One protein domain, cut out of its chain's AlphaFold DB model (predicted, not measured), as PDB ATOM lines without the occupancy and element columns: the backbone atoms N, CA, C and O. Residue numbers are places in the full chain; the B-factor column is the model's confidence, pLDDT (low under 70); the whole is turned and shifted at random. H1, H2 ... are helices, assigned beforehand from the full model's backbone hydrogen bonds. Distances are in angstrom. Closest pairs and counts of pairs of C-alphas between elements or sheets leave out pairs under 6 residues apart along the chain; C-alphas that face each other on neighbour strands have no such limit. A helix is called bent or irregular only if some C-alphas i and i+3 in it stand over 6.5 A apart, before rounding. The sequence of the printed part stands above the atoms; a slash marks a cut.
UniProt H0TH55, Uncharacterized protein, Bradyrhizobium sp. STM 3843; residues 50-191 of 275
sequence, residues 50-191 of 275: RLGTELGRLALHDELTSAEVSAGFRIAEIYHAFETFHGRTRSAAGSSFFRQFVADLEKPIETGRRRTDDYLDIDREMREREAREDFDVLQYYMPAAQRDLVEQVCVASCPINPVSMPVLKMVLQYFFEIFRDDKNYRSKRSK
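AT A GLANCE: This is residues 50 to 191 of the 275 residues of an uncharacterized protein of Bradyrhizobium sp. STM 3843 (UniProt H0TH55). One helix, H2, runs through the middle of a compact body of crossed helices, with H1, H3, H4, H5 and H6 packed around it. The long helix H4 crosses H2 with its later part, while its first residues, 117 to 123, stick out with residues 110 to 116 as an arm that lengthens the whole; H7 turns off the end of H6 and packs on H4. The printed part has 142 residues with seven named helices, H1 to H7 in order, and no named strand: the class is all helix. It is compact, with a radius of gyration of the C-alphas of 15.8 A, and elongated, spanning 52 by 33 by 30 A.

IN THESE COORDINATES: H1, residues 54 to 60, begins with C-alpha 54 at (165.378, 152.409, 133.587) and is 9.8 A long. H2, residues 66 to 85, is 29.3 A long. H3, residues 95 to 102, is 11.8 A long. H4, residues 117 to 141, is 36.1 A long and begins with C-alpha 117 at (133.342, 147.499, 154.079). H5, residues 144 to 155, is 15.5 A long and irregular: C-alphas 145 and 148 are 7.3 A apart. H6, residues 162 to 180, is 26.9 A long and irregular, with C-alphas 163 and 166 also 7.3 A apart. H7, residues 182 to 189, is 10.5 A long and ends with C-alpha 189 at (155.214, 163.934, 157.754).

HOW THE PARTS SIT: H2 is the hub, touching five helices. H1 and H2 form a helical hairpin, opposite ways at a shallow tilt of 21 degrees; their closest C-alphas, Leu 55 and Val 69, are 6.2 A apart. H3 touches residues 73 to 81 of H2 at a steep tilt of 45 degrees, closest at C-alphas Glu 77 and Ser 95, 5.0 A. H4 touches H2 with residues 128 to 138 alone, at a steep tilt of 49 degrees, closest at C-alphas Phe 82 and Ala 131, 5.0 A. H5 is about perpendicular to H2 at 89 degrees and touches it, with C-alphas Ala 76 and Val 155 closest at 5.0 A. H6 touches H2 at 80 degrees, about perpendicular, with C-alphas Glu 68 and Leu 172 closest at 4.9 A. H6 and H7 only just touch, only at the corner, with 3 pairs of C-alphas within 8 A. H7 touches residues 133 to 137 of H4, closest at C-alphas Glu 133 and Arg 189, 6.0 A. H1 and H6 are apart. Every O i to N i+4 pair is within hydrogen-bond range in H1, H4 and H7; the counts are 15 of 16 in H2, 6 of 8 in H5, 13 of 15 in H6 and 1 of 4 in H3, where 2 of 5 O i to N i+3 pairs are within range.

THE WHOLE: The C-alphas of Thr 116 and Val 163 are the two farthest apart, 52.5 A. The printed part has no cut, and the link from H3 to H4 is long, with 14 residues. Residues 101 to 106 and 110 to 123 stand free. Mean pLDDT of the printed part is 72.1; residues 50 to 51, 87 to 123 and 181 to 191 are under 70.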
ATOM      1  N   ARG A  50     163.339 144.411 137.976       63.41
ATOM      2  CA  ARG A  50     164.216 145.587 138.048       63.41
ATOM      3  C   ARG A  50     164.813 145.929 136.690       63.41
ATOM      4  O   ARG A  50     164.858 147.100 136.346       63.41
ATOM      5  N   LEU A  51     165.218 144.944 135.889       68.12
ATOM      6  CA  LEU A  51     165.812 145.198 134.568       68.12
ATOM      7  C   LEU A  51     164.787 145.699 133.537       68.12
ATOM      8  O   LEU A  51     165.161 146.241 132.494       68.12
ATOM      9  N   GLY A  52     163.493 145.561 133.843       71.00
ATOM     10  CA  GLY A  52     162.411 146.176 133.080       71.00
ATOM     11  C   GLY A  52     162.359 147.699 133.234       71.00
ATOM     12  O   GLY A  52     161.885 148.377 132.320       71.00
ATOM     13  N   THR A  53     162.893 148.246 134.333       79.81
ATOM     14  CA  THR A  53     162.907 149.688 134.599       79.81
ATOM     15  C   THR A  53     164.222 150.339 134.186       79.81
ATOM     16  O   THR A  53     165.277 149.703 134.140       79.81
ATOM     17  N   GLU A  54     164.174 151.640 133.907       85.94
ATOM     18  CA  GLU A  54     165.378 152.409 133.587       85.94
ATOM     19  C   GLU A  54     166.370 152.420 134.755       85.94
ATOM     20  O   GLU A  54     167.561 152.216 134.549       85.94
ATOM     21  N   LEU A  55     165.885 152.539 135.996       86.38
ATOM     22  CA  LEU A  55     166.727 152.461 137.193       86.38
ATOM     23  C   LEU A  55     167.513 151.148 137.277       86.38
ATOM     24  O   LEU A  55     168.696 151.170 137.612       86.38
ATOM     25  N   GLY A  56     166.886 150.008 136.972       82.19
ATOM     26  CA  GLY A  56     167.590 148.727 136.998       82.19
ATOM     27  C   GLY A  56     168.542 148.538 135.821       82.19
ATOM     28  O   GLY A  56     169.594 147.931 136.005       82.19
ATOM     29  N   ARG A  57     168.244 149.108 134.645       84.56
ATOM     30  CA  ARG A  57     169.202 149.153 133.528       84.56
ATOM     31  C   ARG A  57     170.434 149.984 133.880       84.56
ATOM     32  O   ARG A  57     171.551 149.508 133.708       84.56
ATOM     33  N   LEU A  58     170.243 151.173 134.445       87.69
ATOM     34  CA  LEU A  58     171.339 152.033 134.897       87.69
ATOM     35  C   LEU A  58     172.165 151.368 136.011       87.69
ATOM     36  O   LEU A  58     173.389 151.481 136.027       87.69
ATOM     37  N   ALA A  59     171.521 150.626 136.914       85.38
ATOM     38  CA  ALA A  59     172.209 149.833 137.932       85.38
ATOM     39  C   ALA A  59     173.055 148.701 137.327       85.38
ATOM     40  O   ALA A  59     174.177 148.469 137.761       85.38
ATOM     41  N   LEU A  60     172.528 147.999 136.315       82.56
ATOM     42  CA  LEU A  60     173.232 146.910 135.631       82.56
ATOM     43  C   LEU A  60     174.495 147.397 134.905       82.56
ATOM     44  O   LEU A  60     175.462 146.650 134.787       82.56
ATOM     45  N   HIS A  61     174.479 148.639 134.424       85.31
ATOM     46  CA  HIS A  61     175.614 149.281 133.763       85.31
ATOM     47  C   HIS A  61     176.591 149.968 134.733       85.31
ATOM     48  O   HIS A  61     177.457 150.715 134.282       85.31
ATOM     49  N   ASP A  62     176.467 149.732 136.046       83.50
ATOM     50  CA  ASP A  62     177.252 150.393 137.100       83.50
ATOM     51  C   ASP A  62     177.166 151.934 137.049       83.50
ATOM     52  O   ASP A  62     178.013 152.655 137.586       83.50
ATOM     53  N   GLU A  63     176.117 152.470 136.416       89.25
ATOM     54  CA  GLU A  63     175.899 153.907 136.355       89.25
ATOM     55  C   GLU A  63     175.288 154.421 137.649       89.25
ATOM     56  O   GLU A  63     175.619 155.532 138.043       89.25
ATOM     57  N   LEU A  64     174.451 153.641 138.334       87.12
ATOM     58  CA  LEU A  64     173.891 153.994 139.639       87.12
ATOM     59  C   LEU A  64     174.367 153.034 140.728       87.12
ATOM     60  O   LEU A  64     174.451 151.823 140.536       87.12
ATOM     61  N   THR A  65     174.632 153.583 141.908       86.44
ATOM     62  CA  THR A  65     174.932 152.813 143.117       86.44
ATOM     63  C   THR A  65     173.666 152.180 143.698       86.44
ATOM     64  O   THR A  65     172.549 152.647 143.477       86.44
ATOM     65  N   SER A  66     173.824 151.144 144.524       78.56
ATOM     66  CA  SER A  66     172.693 150.496 145.206       78.56
ATOM     67  C   SER A  66     171.866 151.461 146.071       78.56
ATOM     68  O   SER A  66     170.650 151.302 146.171       78.56
ATOM     69  N   ALA A  67     172.509 152.477 146.657       80.38
ATOM     70  CA  ALA A  67     171.858 153.525 147.440       80.38
ATOM     71  C   ALA A  67     170.968 154.429 146.570       80.38
ATOM     72  O   ALA A  67     169.807 154.666 146.903       80.38
ATOM     73  N   GLU A  68     171.481 154.880 145.425       86.06
ATOM     74  CA  GLU A  68     170.734 155.719 144.479       86.06
ATOM     75  C   GLU A  68     169.547 154.959 143.874       86.06
ATOM     76  O   GLU A  68     168.447 155.499 143.767       86.06
ATOM     77  N   VAL A  69     169.748 153.682 143.540       84.62
ATOM     78  CA  VAL A  69     168.699 152.797 143.014       84.62
ATOM     79  C   VAL A  69     167.594 152.586 144.051       84.62
ATOM     80  O   VAL A  69     166.416 152.708 143.724       84.62
ATOM     81  N   SER A  70     167.967 152.328 145.309       80.75
ATOM     82  CA  SER A  70     167.036 152.231 146.441       80.75
ATOM     83  C   SER A  70     166.180 153.496 146.584       80.75
ATOM     84  O   SER A  70     164.952 153.414 146.637       80.75
ATOM     85  N   ALA A  71     166.810 154.676 146.557       85.75
ATOM     86  CA  ALA A  71     166.093 155.946 146.635       85.75
ATOM     87  C   ALA A  71     165.158 156.169 145.437       85.75
ATOM     88  O   ALA A  71     164.026 156.616 145.622       85.75
ATOM     89  N   GLY A  72     165.595 155.825 144.223       87.56
ATOM     90  CA  GLY A  72     164.781 155.936 143.011       87.56
ATOM     91  C   GLY A  72     163.526 155.062 143.062       87.56
ATOM     92  O   GLY A  72     162.432 155.533 142.751       87.56
ATOM     93  N   PHE A  73     163.649 153.817 143.528       83.06
ATOM     94  CA  PHE A  73     162.491 152.940 143.719       83.06
ATOM     95  C   PHE A  73     161.555 153.439 144.823       83.06
ATOM     96  O   PHE A  73     160.339 153.430 144.636       83.06
ATOM     97  N   ARG A  74     162.097 153.968 145.927       83.56
ATOM     98  CA  ARG A  74     161.277 154.556 146.992       83.56
ATOM     99  C   ARG A  74     160.465 155.760 146.507       83.56
ATOM    100  O   ARG A  74     159.302 155.911 146.867       83.56
ATOM    101  N   ILE A  75     161.055 156.597 145.655       87.00
ATOM    102  CA  ILE A  75     160.350 157.697 144.984       87.00
ATOM    103  C   ILE A  75     159.213 157.150 144.115       87.00
ATOM    104  O   ILE A  75     158.084 157.629 144.216       87.00
ATOM    105  N   ALA A  76     159.483 156.122 143.308       84.94
ATOM    106  CA  ALA A  76     158.484 155.491 142.449       84.94
ATOM    107  C   ALA A  76     157.286 154.937 143.245       84.94
ATOM    108  O   ALA A  76     156.141 155.084 142.822       84.94
ATOM    109  N   GLU A  77     157.527 154.353 144.423       79.94
ATOM    110  CA  GLU A  77     156.468 153.879 145.324       79.94
ATOM    111  C   GLU A  77     155.568 155.006 145.825       79.94
ATOM    112  O   GLU A  77     154.347 154.851 145.814       79.94
ATOM    113  N   ILE A  78     156.153 156.127 146.259       83.69
ATOM    114  CA  ILE A  78     155.398 157.278 146.772       83.69
ATOM    115  C   ILE A  78     154.500 157.844 145.666       83.69
ATOM    116  O   ILE A  78     153.308 158.061 145.893       83.69
ATOM    117  N   TYR A  79     155.044 158.018 144.457       85.75
ATOM    118  CA  TYR A  79     154.262 158.459 143.299       85.75
ATOM    119  C   TYR A  79     153.149 157.475 142.971       85.75
ATOM    120  O   TYR A  79     152.003 157.886 142.825       85.75
ATOM    121  N   HIS A  80     153.449 156.182 142.913       80.06
ATOM    122  CA  HIS A  80     152.437 155.189 142.598       80.06
ATOM    123  C   HIS A  80     151.324 155.133 143.650       80.06
ATOM    124  O   HIS A  80     150.149 155.056 143.289       80.06
ATOM    125  N   ALA A  81     151.665 155.180 144.942       78.75
ATOM    126  CA  ALA A  81     150.683 155.200 146.022       78.75
ATOM    127  C   ALA A  81     149.758 156.414 145.880       78.75
ATOM    128  O   ALA A  81     148.540 156.261 145.902       78.75
ATOM    129  N   PHE A  82     150.324 157.599 145.643       84.38
ATOM    130  CA  PHE A  82     149.559 158.820 145.414       84.38
ATOM    131  C   PHE A  82     148.684 158.738 144.153       84.38
ATOM    132  O   PHE A  82     147.487 159.023 144.203       84.38
ATOM    133  N   GLU A  83     149.251 158.320 143.022       84.00
ATOM    134  CA  GLU A  83     148.564 158.258 141.728       84.00
ATOM    135  C   GLU A  83     147.413 157.246 141.712       84.00
ATOM    136  O   GLU A  83     146.367 157.535 141.126       84.00
ATOM    137  N   THR A  84     147.561 156.124 142.427       79.69
ATOM    138  CA  THR A  84     146.518 155.097 142.581       79.69
ATOM    139  C   THR A  84     145.240 155.677 143.189       79.69
ATOM    140  O   THR A  84     144.143 155.365 142.727       79.69
ATOM    141  N   PHE A  85     145.357 156.554 144.191       77.69
ATOM    142  CA  PHE A  85     144.194 157.209 144.802       77.69
ATOM    143  C   PHE A  85     143.648 158.376 143.968       77.69
ATOM    144  O   PHE A  85     142.465 158.684 144.055       77.69
ATOM    145  N   HIS A  86     144.476 159.000 143.124       77.00
ATOM    146  CA  HIS A  86     144.090 160.149 142.295       77.00
ATOM    147  C   HIS A  86     143.729 159.775 140.846       77.00
ATOM    148  O   HIS A  86     143.609 160.661 139.996       77.00
ATOM    149  N   GLY A  87     143.577 158.481 140.544       66.25
ATOM    150  CA  GLY A  87     143.157 157.987 139.228       66.25
ATOM    151  C   GLY A  87     144.149 158.281 138.099       66.25
ATOM    152  O   GLY A  87     143.756 158.343 136.934       66.25
ATOM    153  N   ARG A  88     145.430 158.500 138.421       69.00
ATOM    154  CA  ARG A  88     146.502 158.689 137.433       69.00
ATOM    155  C   ARG A  88     147.244 157.366 137.248       69.00
ATOM    156  O   ARG A  88     147.460 156.635 138.204       69.00
ATOM    157  N   THR A  89     147.646 157.060 136.020       62.91
ATOM    158  CA  THR A  89     148.363 155.816 135.686       62.91
ATOM    159  C   THR A  89     149.628 156.118 134.885       62.91
ATOM    160  O   THR A  89     149.842 155.547 133.816       62.91
ATOM    161  N   ARG A  90     150.433 157.085 135.344       62.25
ATOM    162  CA  ARG A  90     151.703 157.437 134.680       62.25
ATOM    163  C   ARG A  90     152.872 156.635 135.234       62.25
ATOM    164  O   ARG A  90     153.853 156.432 134.529       62.25
ATOM    165  N   SER A  91     152.760 156.188 136.481       57.84
ATOM    166  CA  SER A  91     153.778 155.381 137.139       57.84
ATOM    167  C   SER A  91     153.955 154.031 136.442       57.84
ATOM    168  O   SER A  91     152.998 153.267 136.295       57.84
ATOM    169  N   ALA A  92     155.192 153.724 136.051       51.25
ATOM    170  CA  ALA A  92     155.620 152.430 135.550       51.25
ATOM    171  C   ALA A  92     155.167 151.338 136.526       51.25
ATOM    172  O   ALA A  92     155.249 151.493 137.748       51.25
ATOM    173  N   ALA A  93     154.651 150.237 135.980       47.03
ATOM    174  CA  ALA A  93     154.172 149.097 136.748       47.03
ATOM    175  C   ALA A  93     155.316 148.534 137.615       47.03
ATOM    176  O   ALA A  93     156.159 147.787 137.127       47.03
ATOM    177  N   GLY A  94     155.387 148.943 138.887       47.06
ATOM    178  CA  GLY A  94     156.582 148.696 139.702       47.06
ATOM    179  C   GLY A  94     156.423 148.775 141.226       47.06
ATOM    180  O   GLY A  94     157.334 148.383 141.948       47.06
ATOM    181  N   SER A  95     155.291 149.233 141.754       44.31
ATOM    182  CA  SER A  95     155.150 149.554 143.189       44.31
ATOM    183  C   SER A  95     154.902 148.358 144.113       44.31
ATOM    184  O   SER A  95     155.163 148.433 145.311       44.31
ATOM    185  N   SER A  96     154.397 147.238 143.590       45.72
ATOM    186  CA  SER A  96     154.151 146.031 144.387       45.72
ATOM    187  C   SER A  96     155.416 145.202 144.623       45.72
ATOM    188  O   SER A  96     155.408 144.315 145.469       45.72
ATOM    189  N   PHE A  97     156.503 145.479 143.894       49.19
ATOM    190  CA  PHE A  97     157.703 144.637 143.879       49.19
ATOM    191  C   PHE A  97     158.683 144.952 145.017       49.19
ATOM    192  O   PHE A  97     159.266 144.039 145.597       49.19
ATOM    193  N   PHE A  98     158.840 146.222 145.400       42.62
ATOM    194  CA  PHE A  98     159.741 146.596 146.496       42.62
ATOM    195  C   PHE A  98     159.142 146.342 147.890       42.62
ATOM    196  O   PHE A  98     159.892 146.147 148.849       42.62
ATOM    197  N   ARG A  99     157.804 146.221 148.001       41.28
ATOM    198  CA  ARG A  99     157.148 145.711 149.221       41.28
ATOM    199  C   ARG A  99     157.748 144.383 149.666       41.28
ATOM    200  O   ARG A  99     157.807 144.142 150.855       41.28
ATOM    201  N   GLN A 100     158.226 143.552 148.743       37.47
ATOM    202  CA  GLN A 100     158.812 142.251 149.061       37.47
ATOM    203  C   GLN A 100     160.289 142.325 149.484       37.47
ATOM    204  O   GLN A 100     160.783 141.382 150.083       37.47
ATOM    205  N   PHE A 101     160.983 143.434 149.203       33.88
ATOM    206  CA  PHE A 101     162.403 143.631 149.532       33.88
ATOM    207  C   PHE A 101     162.612 144.458 150.809       33.88
ATOM    208  O   PHE A 101     163.605 144.271 151.504       33.88
ATOM    209  N   VAL A 102     161.673 145.351 151.142       37.47
ATOM    210  CA  VAL A 102     161.643 146.066 152.434       37.47
ATOM    211  C   VAL A 102     160.915 145.239 153.507       37.47
ATOM    212  O   VAL A 102     161.145 145.436 154.699       37.47
ATOM    213  N   ALA A 103     160.099 144.252 153.113       34.19
ATOM    214  CA  ALA A 103     159.356 143.394 154.046       34.19
ATOM    215  C   ALA A 103     160.200 142.404 154.864       34.19
ATOM    216  O   ALA A 103     159.671 141.813 155.804       34.19
ATOM    217  N   ASP A 104     161.503 142.265 154.604       34.59
ATOM    218  CA  ASP A 104     162.381 141.577 155.563       34.59
ATOM    219  C   ASP A 104     162.568 142.404 156.861       34.59
ATOM    220  O   ASP A 104     163.073 141.888 157.856       34.59
ATOM    221  N   LEU A 105     162.101 143.666 156.890       37.00
ATOM    222  CA  LEU A 105     162.062 144.538 158.073       37.00
ATOM    223  C   LEU A 105     160.648 144.975 158.506       37.00
ATOM    224  O   LEU A 105     160.467 145.348 159.665       37.00
ATOM    225  N   GLU A 106     159.627 144.888 157.648       36.31
ATOM    226  CA  GLU A 106     158.238 145.215 158.006       36.31
ATOM    227  C   GLU A 106     157.266 144.104 157.582       36.31
ATOM    228  O   GLU A 106     157.263 143.644 156.444       36.31
ATOM    229  N   LYS A 107     156.420 143.671 158.527       30.94
ATOM    230  CA  LYS A 107     155.450 142.578 158.358       30.94
ATOM    231  C   LYS A 107     154.661 142.714 157.041       30.94
ATOM    232  O   LYS A 107     154.147 143.801 156.763       30.94
ATOM    233  N   PRO A 108     154.477 141.622 156.275       31.84
ATOM    234  CA  PRO A 108     153.658 141.652 155.073       31.84
ATOM    235  C   PRO A 108     152.229 142.069 155.434       31.84
ATOM    236  O   PRO A 108     151.636 141.558 156.385       31.84
ATOM    237  N   ILE A 109     151.672 143.006 154.668       39.03
ATOM    238  CA  ILE A 109     150.257 143.367 154.758       39.03
ATOM    239  C   ILE A 109     149.464 142.135 154.315       39.03
ATOM    240  O   ILE A 109     149.349 141.853 153.121       39.03
ATOM    241  N   GLU A 110     148.962 141.378 155.291       31.95
ATOM    242  CA  GLU A 110     148.087 140.227 155.094       31.95
ATOM    243  C   GLU A 110     146.871 140.660 154.270       31.95
ATOM    244  O   GLU A 110     145.894 141.210 154.778       31.95
ATOM    245  N   THR A 111     146.919 140.407 152.965       35.69
ATOM    246  CA  THR A 111     145.812 140.678 152.038       35.69
ATOM    247  C   THR A 111     144.822 139.507 152.085       35.69
ATOM    248  O   THR A 111     144.463 138.924 151.069       35.69
ATOM    249  N   GLY A 112     144.464 139.084 153.302       29.42
ATOM    250  CA  GLY A 112     143.912 137.755 153.562       29.42
ATOM    251  C   GLY A 112     142.879 137.699 154.679       29.42
ATOM    252  O   GLY A 112     142.779 136.672 155.338       29.42
ATOM    253  N   ARG A 113     142.101 138.760 154.919       34.62
ATOM    254  CA  ARG A 113     140.840 138.660 155.673       34.62
ATOM    255  C   ARG A 113     139.817 139.609 155.069       34.62
ATOM    256  O   ARG A 113     140.103 140.792 154.918       34.62
ATOM    257  N   ARG A 114     138.631 139.081 154.741       39.47
ATOM    258  CA  ARG A 114     137.425 139.869 154.450       39.47
ATOM    259  C   ARG A 114     137.140 140.750 155.672       39.47
ATOM    260  O   ARG A 114     136.566 140.277 156.648       39.47
ATOM    261  N   ARG A 115     137.645 141.983 155.649       42.41
ATOM    262  CA  ARG A 115     137.273 143.052 156.579       42.41
ATOM    263  C   ARG A 115     135.990 143.681 156.045       42.41
ATOM    264  O   ARG A 115     135.834 143.793 154.835       42.41
ATOM    265  N   THR A 116     135.067 143.989 156.943       41.94
ATOM    266  CA  THR A 116     133.789 144.644 156.647       41.94
ATOM    267  C   THR A 116     134.021 145.996 155.958       41.94
ATOM    268  O   THR A 116     135.003 146.669 156.275       41.94
ATOM    269  N   ASP A 117     133.151 146.365 155.008       48.38
ATOM    270  CA  ASP A 117     133.342 147.499 154.079       48.38
ATOM    271  C   ASP A 117     133.683 148.829 154.782       48.38
ATOM    272  O   ASP A 117     134.612 149.512 154.361       48.38
ATOM    273  N   ASP A 118     133.075 149.127 155.936       42.97
ATOM    274  CA  ASP A 118     133.365 150.356 156.699       42.97
ATOM    275  C   ASP A 118     134.827 150.449 157.187       42.97
ATOM    276  O   ASP A 118     135.410 151.532 157.257       42.97
ATOM    277  N   TYR A 119     135.467 149.317 157.503       44.19
ATOM    278  CA  TYR A 119     136.889 149.292 157.873       44.19
ATOM    279  C   TYR A 119     137.804 149.379 156.652       44.19
ATOM    280  O   TYR A 119     138.935 149.845 156.784       44.19
ATOM    281  N   LEU A 120     137.344 148.929 155.480       52.97
ATOM    282  CA  LEU A 120     138.089 149.083 154.232       52.97
ATOM    283  C   LEU A 120     138.130 150.550 153.810       52.97
ATOM    284  O   LEU A 120     139.183 150.996 153.363       52.97
ATOM    285  N   ASP A 121     137.044 151.295 154.014       56.38
ATOM    286  CA  ASP A 121     136.980 152.720 153.698       56.38
ATOM    287  C   ASP A 121     137.803 153.572 154.673       56.38
ATOM    288  O   ASP A 121     138.585 154.406 154.222       56.38
ATOM    289  N   ILE A 122     137.769 153.294 155.983       56.81
ATOM    290  CA  ILE A 122     138.653 153.970 156.956       56.81
ATOM    291  C   ILE A 122     140.130 153.645 156.675       56.81
ATOM    292  O   ILE A 122     140.977 154.542 156.672       56.81
ATOM    293  N   ASP A 123     140.458 152.377 156.391       68.94
ATOM    294  CA  ASP A 123     141.814 151.973 155.996       68.94
ATOM    295  C   ASP A 123     142.228 152.643 154.672       68.94
ATOM    296  O   ASP A 123     143.408 152.942 154.469       68.94
ATOM    297  N   ARG A 124     141.283 152.877 153.756       71.25
ATOM    298  CA  ARG A 124     141.524 153.529 152.467       71.25
ATOM    299  C   ARG A 124     141.761 155.023 152.630       71.25
ATOM    300  O   ARG A 124     142.754 155.511 152.101       71.25
ATOM    301  N   GLU A 125     140.918 155.722 153.382       76.25
ATOM    302  CA  GLU A 125     141.062 157.152 153.667       76.25
ATOM    303  C   GLU A 125     142.362 157.450 154.419       76.25
ATOM    304  O   GLU A 125     143.074 158.401 154.085       76.25
ATOM    305  N   MET A 126     142.712 156.614 155.404       72.62
ATOM    306  CA  MET A 126     143.997 156.696 156.100       72.62
ATOM    307  C   MET A 126     145.154 156.542 155.108       72.62
ATOM    308  O   MET A 126     146.029 157.402 155.057       72.62
ATOM    309  N   ARG A 127     145.137 155.504 154.260       73.44
ATOM    310  CA  ARG A 127     146.189 155.280 153.249       73.44
ATOM    311  C   ARG A 127     146.269 156.391 152.208       73.44
ATOM    312  O   ARG A 127     147.363 156.717 151.761       73.44
ATOM    313  N   GLU A 128     145.138 156.964 151.815       80.69
ATOM    314  CA  GLU A 128     145.085 158.093 150.889       80.69
ATOM    315  C   GLU A 128     145.701 159.346 151.515       80.69
ATOM    316  O   GLU A 128     146.505 160.022 150.874       80.69
ATOM    317  N   ARG A 129     145.377 159.635 152.782       80.44
ATOM    318  CA  ARG A 129     145.986 160.737 153.537       80.44
ATOM    319  C   ARG A 129     147.490 160.545 153.674       80.44
ATOM    320  O   ARG A 129     148.252 161.451 153.373       80.44
ATOM    321  N   GLU A 130     147.904 159.346 154.054       79.44
ATOM    322  CA  GLU A 130     149.304 158.956 154.159       79.44
ATOM    323  C   GLU A 130     150.067 159.119 152.836       79.44
ATOM    324  O   GLU A 130     151.159 159.687 152.809       79.44
ATOM    325  N   ALA A 131     149.476 158.672 151.724       80.38
ATOM    326  CA  ALA A 131     150.063 158.820 150.397       80.38
ATOM    327  C   ALA A 131     150.160 160.293 149.967       80.38
ATOM    328  O   ALA A 131     151.145 160.679 149.340       80.38
ATOM    329  N   ARG A 132     149.167 161.126 150.315       84.62
ATOM    330  CA  ARG A 132     149.211 162.580 150.092       84.62
ATOM    331  C   ARG A 132     150.325 163.242 150.890       84.62
ATOM    332  O   ARG A 132     151.112 163.979 150.314       84.62
ATOM    333  N   GLU A 133     150.426 162.943 152.180       84.44
ATOM    334  CA  GLU A 133     151.460 163.517 153.041       84.44
ATOM    335  C   GLU A 133     152.867 163.126 152.570       84.44
ATOM    336  O   GLU A 133     153.746 163.982 152.477       84.44
ATOM    337  N   ASP A 134     153.084 161.855 152.215       82.25
ATOM    338  CA  ASP A 134     154.370 161.406 151.673       82.25
ATOM    339  C   ASP A 134     154.706 162.085 150.348       82.25
ATOM    340  O   ASP A 134     155.856 162.473 150.127       82.25
ATOM    341  N   PHE A 135     153.713 162.245 149.473       87.62
ATOM    342  CA  PHE A 135     153.887 162.947 148.212       87.62
ATOM    343  C   PHE A 135     154.230 164.422 148.437       87.62
ATOM    344  O   PHE A 135     155.177 164.921 147.834       87.62
ATOM    345  N   ASP A 136     153.541 165.110 149.344       86.56
ATOM    346  CA  ASP A 136     153.789 166.520 149.646       86.56
ATOM    347  C   ASP A 136     155.184 166.739 150.254       86.56
ATOM    348  O   ASP A 136     155.901 167.662 149.855       86.56
ATOM    349  N   VAL A 137     155.619 165.858 151.162       85.31
ATOM    350  CA  VAL A 137     156.987 165.856 151.715       85.31
ATOM    351  C   VAL A 137     158.015 165.646 150.619       85.31
ATOM    352  O   VAL A 137     158.991 166.400 150.536       85.31
ATOM    353  N   LEU A 138     157.790 164.663 149.754       87.50
ATOM    354  CA  LEU A 138     158.678 164.397 148.638       87.50
ATOM    355  C   LEU A 138     158.779 165.615 147.712       87.50
ATOM    356  O   LEU A 138     159.885 166.062 147.410       87.50
ATOM    357  N   GLN A 139     157.646 166.193 147.312       87.62
ATOM    358  CA  GLN A 139     157.589 167.375 146.451       87.62
ATOM    359  C   GLN A 139     158.263 168.589 147.089       87.62
ATOM    360  O   GLN A 139     158.944 169.345 146.396       87.62
ATOM    361  N   TYR A 140     158.111 168.785 148.398       85.50
ATOM    362  CA  TYR A 140     158.734 169.894 149.113       85.50
ATOM    363  C   TYR A 140     160.265 169.836 149.054       85.50
ATOM    364  O   TYR A 140     160.917 170.845 148.773       85.50
ATOM    365  N   TYR A 141     160.844 168.655 149.286       83.81
ATOM    366  CA  TYR A 141     162.293 168.460 149.226       83.81
ATOM    367  C   TYR A 141     162.822 168.321 147.792       83.81
ATOM    368  O   TYR A 141     164.004 168.575 147.549       83.81
ATOM    369  N   MET A 142     161.965 167.958 146.831       84.31
ATOM    370  CA  MET A 142     162.346 167.809 145.431       84.31
ATOM    371  C   MET A 142     162.367 169.167 144.721       84.31
ATOM    372  O   MET A 142     161.325 169.823 144.586       84.31
ATOM    373  N   PRO A 143     163.515 169.609 144.190       80.06
ATOM    374  CA  PRO A 143     163.585 170.924 143.582       80.06
ATOM    375  C   PRO A 143     162.894 170.920 142.224       80.06
ATOM    376  O   PRO A 143     163.124 170.040 141.399       80.06
ATOM    377  N   ALA A 144     162.088 171.954 141.974       82.12
ATOM    378  CA  ALA A 144     161.222 172.038 140.798       82.12
ATOM    379  C   ALA A 144     161.952 171.848 139.458       82.12
ATOM    380  O   ALA A 144     161.393 171.267 138.541       82.12
ATOM    381  N   ALA A 145     163.211 172.289 139.350       82.62
ATOM    382  CA  ALA A 145     163.988 172.178 138.114       82.62
ATOM    383  C   ALA A 145     164.448 170.743 137.788       82.62
ATOM    384  O   ALA A 145     164.848 170.486 136.657       82.62
ATOM    385  N   GLN A 146     164.437 169.835 138.766       85.94
ATOM    386  CA  GLN A 146     164.867 168.443 138.619       85.94
ATOM    387  C   GLN A 146     163.703 167.451 138.746       85.94
ATOM    388  O   GLN A 146     163.925 166.257 138.566       85.94
ATOM    389  N   ARG A 147     162.480 167.917 139.038       87.94
ATOM    390  CA  ARG A 147     161.297 167.053 139.185       87.94
ATOM    391  C   ARG A 147     161.038 166.246 137.926       87.94
ATOM    392  O   ARG A 147     161.043 165.028 138.002       87.94
ATOM    393  N   ASP A 148     160.957 166.914 136.779       88.69
ATOM    394  CA  ASP A 148     160.694 166.264 135.491       88.69
ATOM    395  C   ASP A 148     161.703 165.149 135.191       88.69
ATOM    396  O   ASP A 148     161.339 164.082 134.715       88.69
ATOM    397  N   LEU A 149     162.975 165.378 135.519       90.06
ATOM    398  CA  LEU A 149     164.050 164.407 135.332       90.06
ATOM    399  C   LEU A 149     163.875 163.177 136.235       90.06
ATOM    400  O   LEU A 149     164.017 162.044 135.781       90.06
ATOM    401  N   VAL A 150     163.568 163.395 137.514       90.06
ATOM    402  CA  VAL A 150     163.339 162.303 138.465       90.06
ATOM    403  C   VAL A 150     162.063 161.543 138.114       90.06
ATOM    404  O   VAL A 150     162.073 160.317 138.134       90.06
ATOM    405  N   GLU A 151     160.991 162.244 137.749       89.00
ATOM    406  CA  GLU A 151     159.735 161.645 137.302       89.00
ATOM    407  C   GLU A 151     159.943 160.803 136.041       89.00
ATOM    408  O   GLU A 151     159.505 159.658 135.999       89.00
ATOM    409  N   GLN A 152     160.677 161.304 135.045       89.19
ATOM    410  CA  GLN A 152     160.981 160.546 133.829       89.19
ATOM    411  C   GLN A 152     161.677 159.219 134.141       89.19
ATOM    412  O   GLN A 152     161.241 158.180 133.653       89.19
ATOM    413  N   VAL A 153     162.717 159.230 134.976       88.94
ATOM    414  CA  VAL A 153     163.522 158.025 135.233       88.94
ATOM    415  C   VAL A 153     162.879 157.098 136.260       88.94
ATOM    416  O   VAL A 153     162.807 155.890 136.046       88.94
ATOM    417  N   CYS A 154     162.416 157.646 137.382       87.81
ATOM    418  CA  CYS A 154     161.938 156.852 138.515       87.81
ATOM    419  C   CYS A 154     160.471 156.453 138.360       87.81
ATOM    420  O   CYS A 154     160.096 155.361 138.773       87.81
ATOM    421  N   VAL A 155     159.643 157.322 137.773       84.75
ATOM    422  CA  VAL A 155     158.191 157.124 137.694       84.75
ATOM    423  C   VAL A 155     157.799 156.613 136.315       84.75
ATOM    424  O   VAL A 155     157.209 155.549 136.227       84.75
ATOM    425  N   ALA A 156     158.164 157.301 135.235       84.50
ATOM    426  CA  ALA A 156     157.791 156.913 133.873       84.50
ATOM    427  C   ALA A 156     158.718 155.849 133.254       84.50
ATOM    428  O   ALA A 156     158.401 155.291 132.205       84.50
ATOM    429  N   SER A 157     159.855 155.543 133.896       85.12
ATOM    430  CA  SER A 157     160.872 154.613 133.390       85.12
ATOM    431  C   SER A 157     161.346 154.941 131.959       85.12
ATOM    432  O   SER A 157     161.613 154.043 131.151       85.12
ATOM    433  N   CYS A 158     161.448 156.230 131.643       86.81
ATOM    434  CA  CYS A 158     161.949 156.742 130.376       86.81
ATOM    435  C   CYS A 158     163.483 156.816 130.371       86.81
ATOM    436  O   CYS A 158     164.080 157.120 131.406       86.81
ATOM    437  N   PRO A 159     164.120 156.609 129.203       85.88
ATOM    438  CA  PRO A 159     165.558 156.779 129.062       85.88
ATOM    439  C   PRO A 159     165.971 158.236 129.281       85.88
ATOM    440  O   PRO A 159     165.255 159.170 128.911       85.88
ATOM    441  N   ILE A 160     167.152 158.423 129.866       87.69
ATOM    442  CA  ILE A 160     167.689 159.730 130.254       87.69
ATOM    443  C   ILE A 160     168.839 160.168 129.344       87.69
ATOM    444  O   ILE A 160     169.621 159.363 128.843       87.69
ATOM    445  N   ASN A 161     168.980 161.482 129.153       87.69
ATOM    446  CA  ASN A 161     170.151 162.041 128.488       87.69
ATOM    447  C   ASN A 161     171.390 161.922 129.406       87.69
ATOM    448  O   ASN A 161     171.349 162.441 130.531       87.69
ATOM    449  N   PRO A 162     172.517 161.351 128.940       86.56
ATOM    450  CA  PRO A 162     173.727 161.168 129.747       86.56
ATOM    451  C   PRO A 162     174.272 162.467 130.364       86.56
ATOM    452  O   PRO A 162     174.843 162.440 131.452       86.56
ATOM    453  N   VAL A 163     174.033 163.633 129.749       90.25
ATOM    454  CA  VAL A 163     174.429 164.949 130.299       90.25
ATOM    455  C   VAL A 163     173.782 165.227 131.661       90.25
ATOM    456  O   VAL A 163     174.340 165.933 132.501       90.25
ATOM    457  N   SER A 164     172.600 164.669 131.894       89.06
ATOM    458  CA  SER A 164     171.800 164.915 133.090       89.06
ATOM    459  C   SER A 164     172.004 163.874 134.203       89.06
ATOM    460  O   SER A 164     171.541 164.074 135.328       89.06
ATOM    461  N   MET A 165     172.802 162.831 133.945       91.00
ATOM    462  CA  MET A 165     173.136 161.779 134.913       91.00
ATOM    463  C   MET A 165     173.800 162.280 136.205       91.00
ATOM    464  O   MET A 165     173.390 161.838 137.278       91.00
ATOM    465  N   PRO A 166     174.768 163.221 136.185       91.19
ATOM    466  CA  PRO A 166     175.358 163.731 137.425       91.19
ATOM    467  C   PRO A 166     174.328 164.415 138.329       91.19
ATOM    468  O   PRO A 166     174.414 164.340 139.555       91.19
ATOM    469  N   VAL A 167     173.335 165.072 137.720       90.81
ATOM    470  CA  VAL A 167     172.248 165.734 138.444       90.81
ATOM    471  C   VAL A 167     171.310 164.695 139.047       90.81
ATOM    472  O   VAL A 167     170.972 164.818 140.221       90.81
ATOM    473  N   LEU A 168     170.948 163.657 138.283       90.69
ATOM    474  CA  LEU A 168     170.135 162.546 138.779       90.69
ATOM    475  C   LEU A 168     170.779 161.898 140.012       90.69
ATOM    476  O   LEU A 168     170.140 161.817 141.056       90.69
ATOM    477  N   LYS A 169     172.056 161.513 139.912       92.50
ATOM    478  CA  LYS A 169     172.834 160.908 141.007       92.50
ATOM    479  C   LYS A 169     172.796 161.739 142.278       92.50
ATOM    480  O   LYS A 169     172.448 161.254 143.346       92.50
ATOM    481  N   MET A 170     173.089 163.029 142.147       91.00
ATOM    482  CA  MET A 170     173.077 163.961 143.270       91.00
ATOM    483  C   MET A 170     171.698 164.038 143.943       91.00
ATOM    484  O   MET A 170     171.623 164.075 145.171       91.00
ATOM    485  N   VAL A 171     170.612 164.063 143.164       91.06
ATOM    486  CA  VAL A 171     169.247 164.103 143.710       91.06
ATOM    487  C   VAL A 171     168.887 162.778 144.386       91.06
ATOM    488  O   VAL A 171     168.375 162.793 145.504       91.06
ATOM    489  N   LEU A 172     169.199 161.638 143.766       90.69
ATOM    490  CA  LEU A 172     168.945 160.317 144.345       90.69
ATOM    491  C   LEU A 172     169.748 160.092 145.629       90.69
ATOM    492  O   LEU A 172     169.192 159.619 146.615       90.69
ATOM    493  N   GLN A 173     171.016 160.502 145.664       89.56
ATOM    494  CA  GLN A 173     171.846 160.434 146.864       89.56
ATOM    495  C   GLN A 173     171.294 161.321 147.989       89.56
ATOM    496  O   GLN A 173     171.286 160.924 149.150       89.56
ATOM    497  N   TYR A 174     170.799 162.517 147.656       87.69
ATOM    498  CA  TYR A 174     170.149 163.395 148.629       87.69
ATOM    499  C   TYR A 174     168.894 162.750 149.230       87.69
ATOM    500  O   TYR A 174     168.713 162.761 150.449       87.69
ATOM    501  N   PHE A 175     168.050 162.141 148.394       86.06
ATOM    502  CA  PHE A 175     166.867 161.428 148.868       86.06
ATOM    503  C   PHE A 175     167.204 160.155 149.635       86.06
ATOM    504  O   PHE A 175     166.525 159.854 150.611       86.06
ATOM    505  N   PHE A 176     168.280 159.459 149.275       86.00
ATOM    506  CA  PHE A 176     168.781 158.341 150.063       86.00
ATOM    507  C   PHE A 176     169.087 158.772 151.501       86.00
ATOM    508  O   PHE A 176     168.614 158.130 152.432       86.00
ATOM    509  N   GLU A 177     169.794 159.889 151.706       83.19
ATOM    510  CA  GLU A 177     170.070 160.404 153.058       83.19
ATOM    511  C   GLU A 177     168.792 160.831 153.798       83.19
ATOM    512  O   GLU A 177     168.694 160.661 155.012       83.19
ATOM    513  N   ILE A 178     167.787 161.347 153.082       81.31
ATOM    514  CA  ILE A 178     166.478 161.666 153.672       81.31
ATOM    515  C   ILE A 178     165.751 160.396 154.131       81.31
ATOM    516  O   ILE A 178     165.178 160.392 155.221       81.31
ATOM    517  N   PHE A 179     165.753 159.344 153.310       79.44
ATOM    518  CA  PHE A 179     165.044 158.094 153.586       79.44
ATOM    519  C   PHE A 179     165.781 157.188 154.570       79.44
ATOM    520  O   PHE A 179     165.144 156.400 155.259       79.44
ATOM    521  N   ARG A 180     167.109 157.306 154.679       74.94
ATOM    522  CA  ARG A 180     167.919 156.486 155.591       74.94
ATOM    523  C   ARG A 180     167.437 156.580 157.038       74.94
ATOM    524  O   ARG A 180     167.453 155.586 157.760       74.94
ATOM    525  N   ASP A 181     166.976 157.758 157.441       69.12
ATOM    526  CA  ASP A 181     166.393 157.987 158.755       69.12
ATOM    527  C   ASP A 181     164.857 157.977 158.669       69.12
ATOM    528  O   ASP A 181     164.211 159.022 158.765       69.12
ATOM    529  N   ASP A 182     164.244 156.796 158.556       60.16
ATOM    530  CA  ASP A 182     162.779 156.637 158.473       60.16
ATOM    531  C   ASP A 182     162.020 157.355 159.603       60.16
ATOM    532  O   ASP A 182     160.942 157.917 159.401       60.16
ATOM    533  N   LYS A 183     162.599 157.406 160.810       61.97
ATOM    534  CA  LYS A 183     162.037 158.160 161.946       61.97
ATOM    535  C   LYS A 183     162.040 159.672 161.698       61.97
ATOM    536  O   LYS A 183     161.126 160.379 162.121       61.97
ATOM    537  N   ASN A 184     163.061 160.179 161.015       63.75
ATOM    538  CA  ASN A 184     163.192 161.586 160.648       63.75
ATOM    539  C   ASN A 184     162.257 161.924 159.475       63.75
ATOM    540  O   ASN A 184     161.610 162.965 159.481       63.75
ATOM    541  N   TYR A 185     162.097 161.007 158.518       63.75
ATOM    542  CA  TYR A 185     161.128 161.145 157.432       63.75
ATOM    543  C   TYR A 185     159.677 161.145 157.948       63.75
ATOM    544  O   TYR A 185     158.937 162.103 157.718       63.75
ATOM    545  N   ARG A 186     159.288 160.153 158.763       61.62
ATOM    546  CA  ARG A 186     157.940 160.076 159.362       61.62
ATOM    547  C   ARG A 186     157.641 161.232 160.325       61.62
ATOM    548  O   ARG A 186     156.502 161.676 160.402       61.62
ATOM    549  N   SER A 187     158.637 161.764 161.040       60.38
ATOM    550  CA  SER A 187     158.440 162.945 161.904       60.38
ATOM    551  C   SER A 187     158.352 164.268 161.137       60.38
ATOM    552  O   SER A 187     157.823 165.246 161.668       60.38
ATOM    553  N   LYS A 188     158.826 164.310 159.886       60.94
ATOM    554  CA  LYS A 188     158.588 165.425 158.957       60.94
ATOM    555  C   LYS A 188     157.203 165.356 158.309       60.94
ATOM    556  O   LYS A 188     156.667 166.409 157.995       60.94
ATOM    557  N   ARG A 189     156.602 164.162 158.210       57.72
ATOM    558  CA  ARG A 189     155.214 163.934 157.754       57.72
ATOM    559  C   ARG A 189     154.187 164.736 158.570       57.72
ATOM    560  O   ARG A 189     153.253 165.295 158.016       57.72
ATOM    561  N   SER A 190     154.395 164.848 159.885       52.22
ATOM    562  CA  SER A 190     153.455 165.498 160.815       52.22
ATOM    563  C   SER A 190     153.768 166.964 161.139       52.22
ATOM    564  O   SER A 190     152.941 167.659 161.736       52.22
ATOM    565  N   LYS A 191     154.950 167.470 160.765       55.03
ATOM    566  CA  LYS A 191     155.319 168.873 160.989       55.03
ATOM    567  C   LYS A 191     154.869 169.707 159.799       55.03
ATOM    568  O   LYS A 191     155.458 169.618 158.728       55.03
TER     569      LYS A 191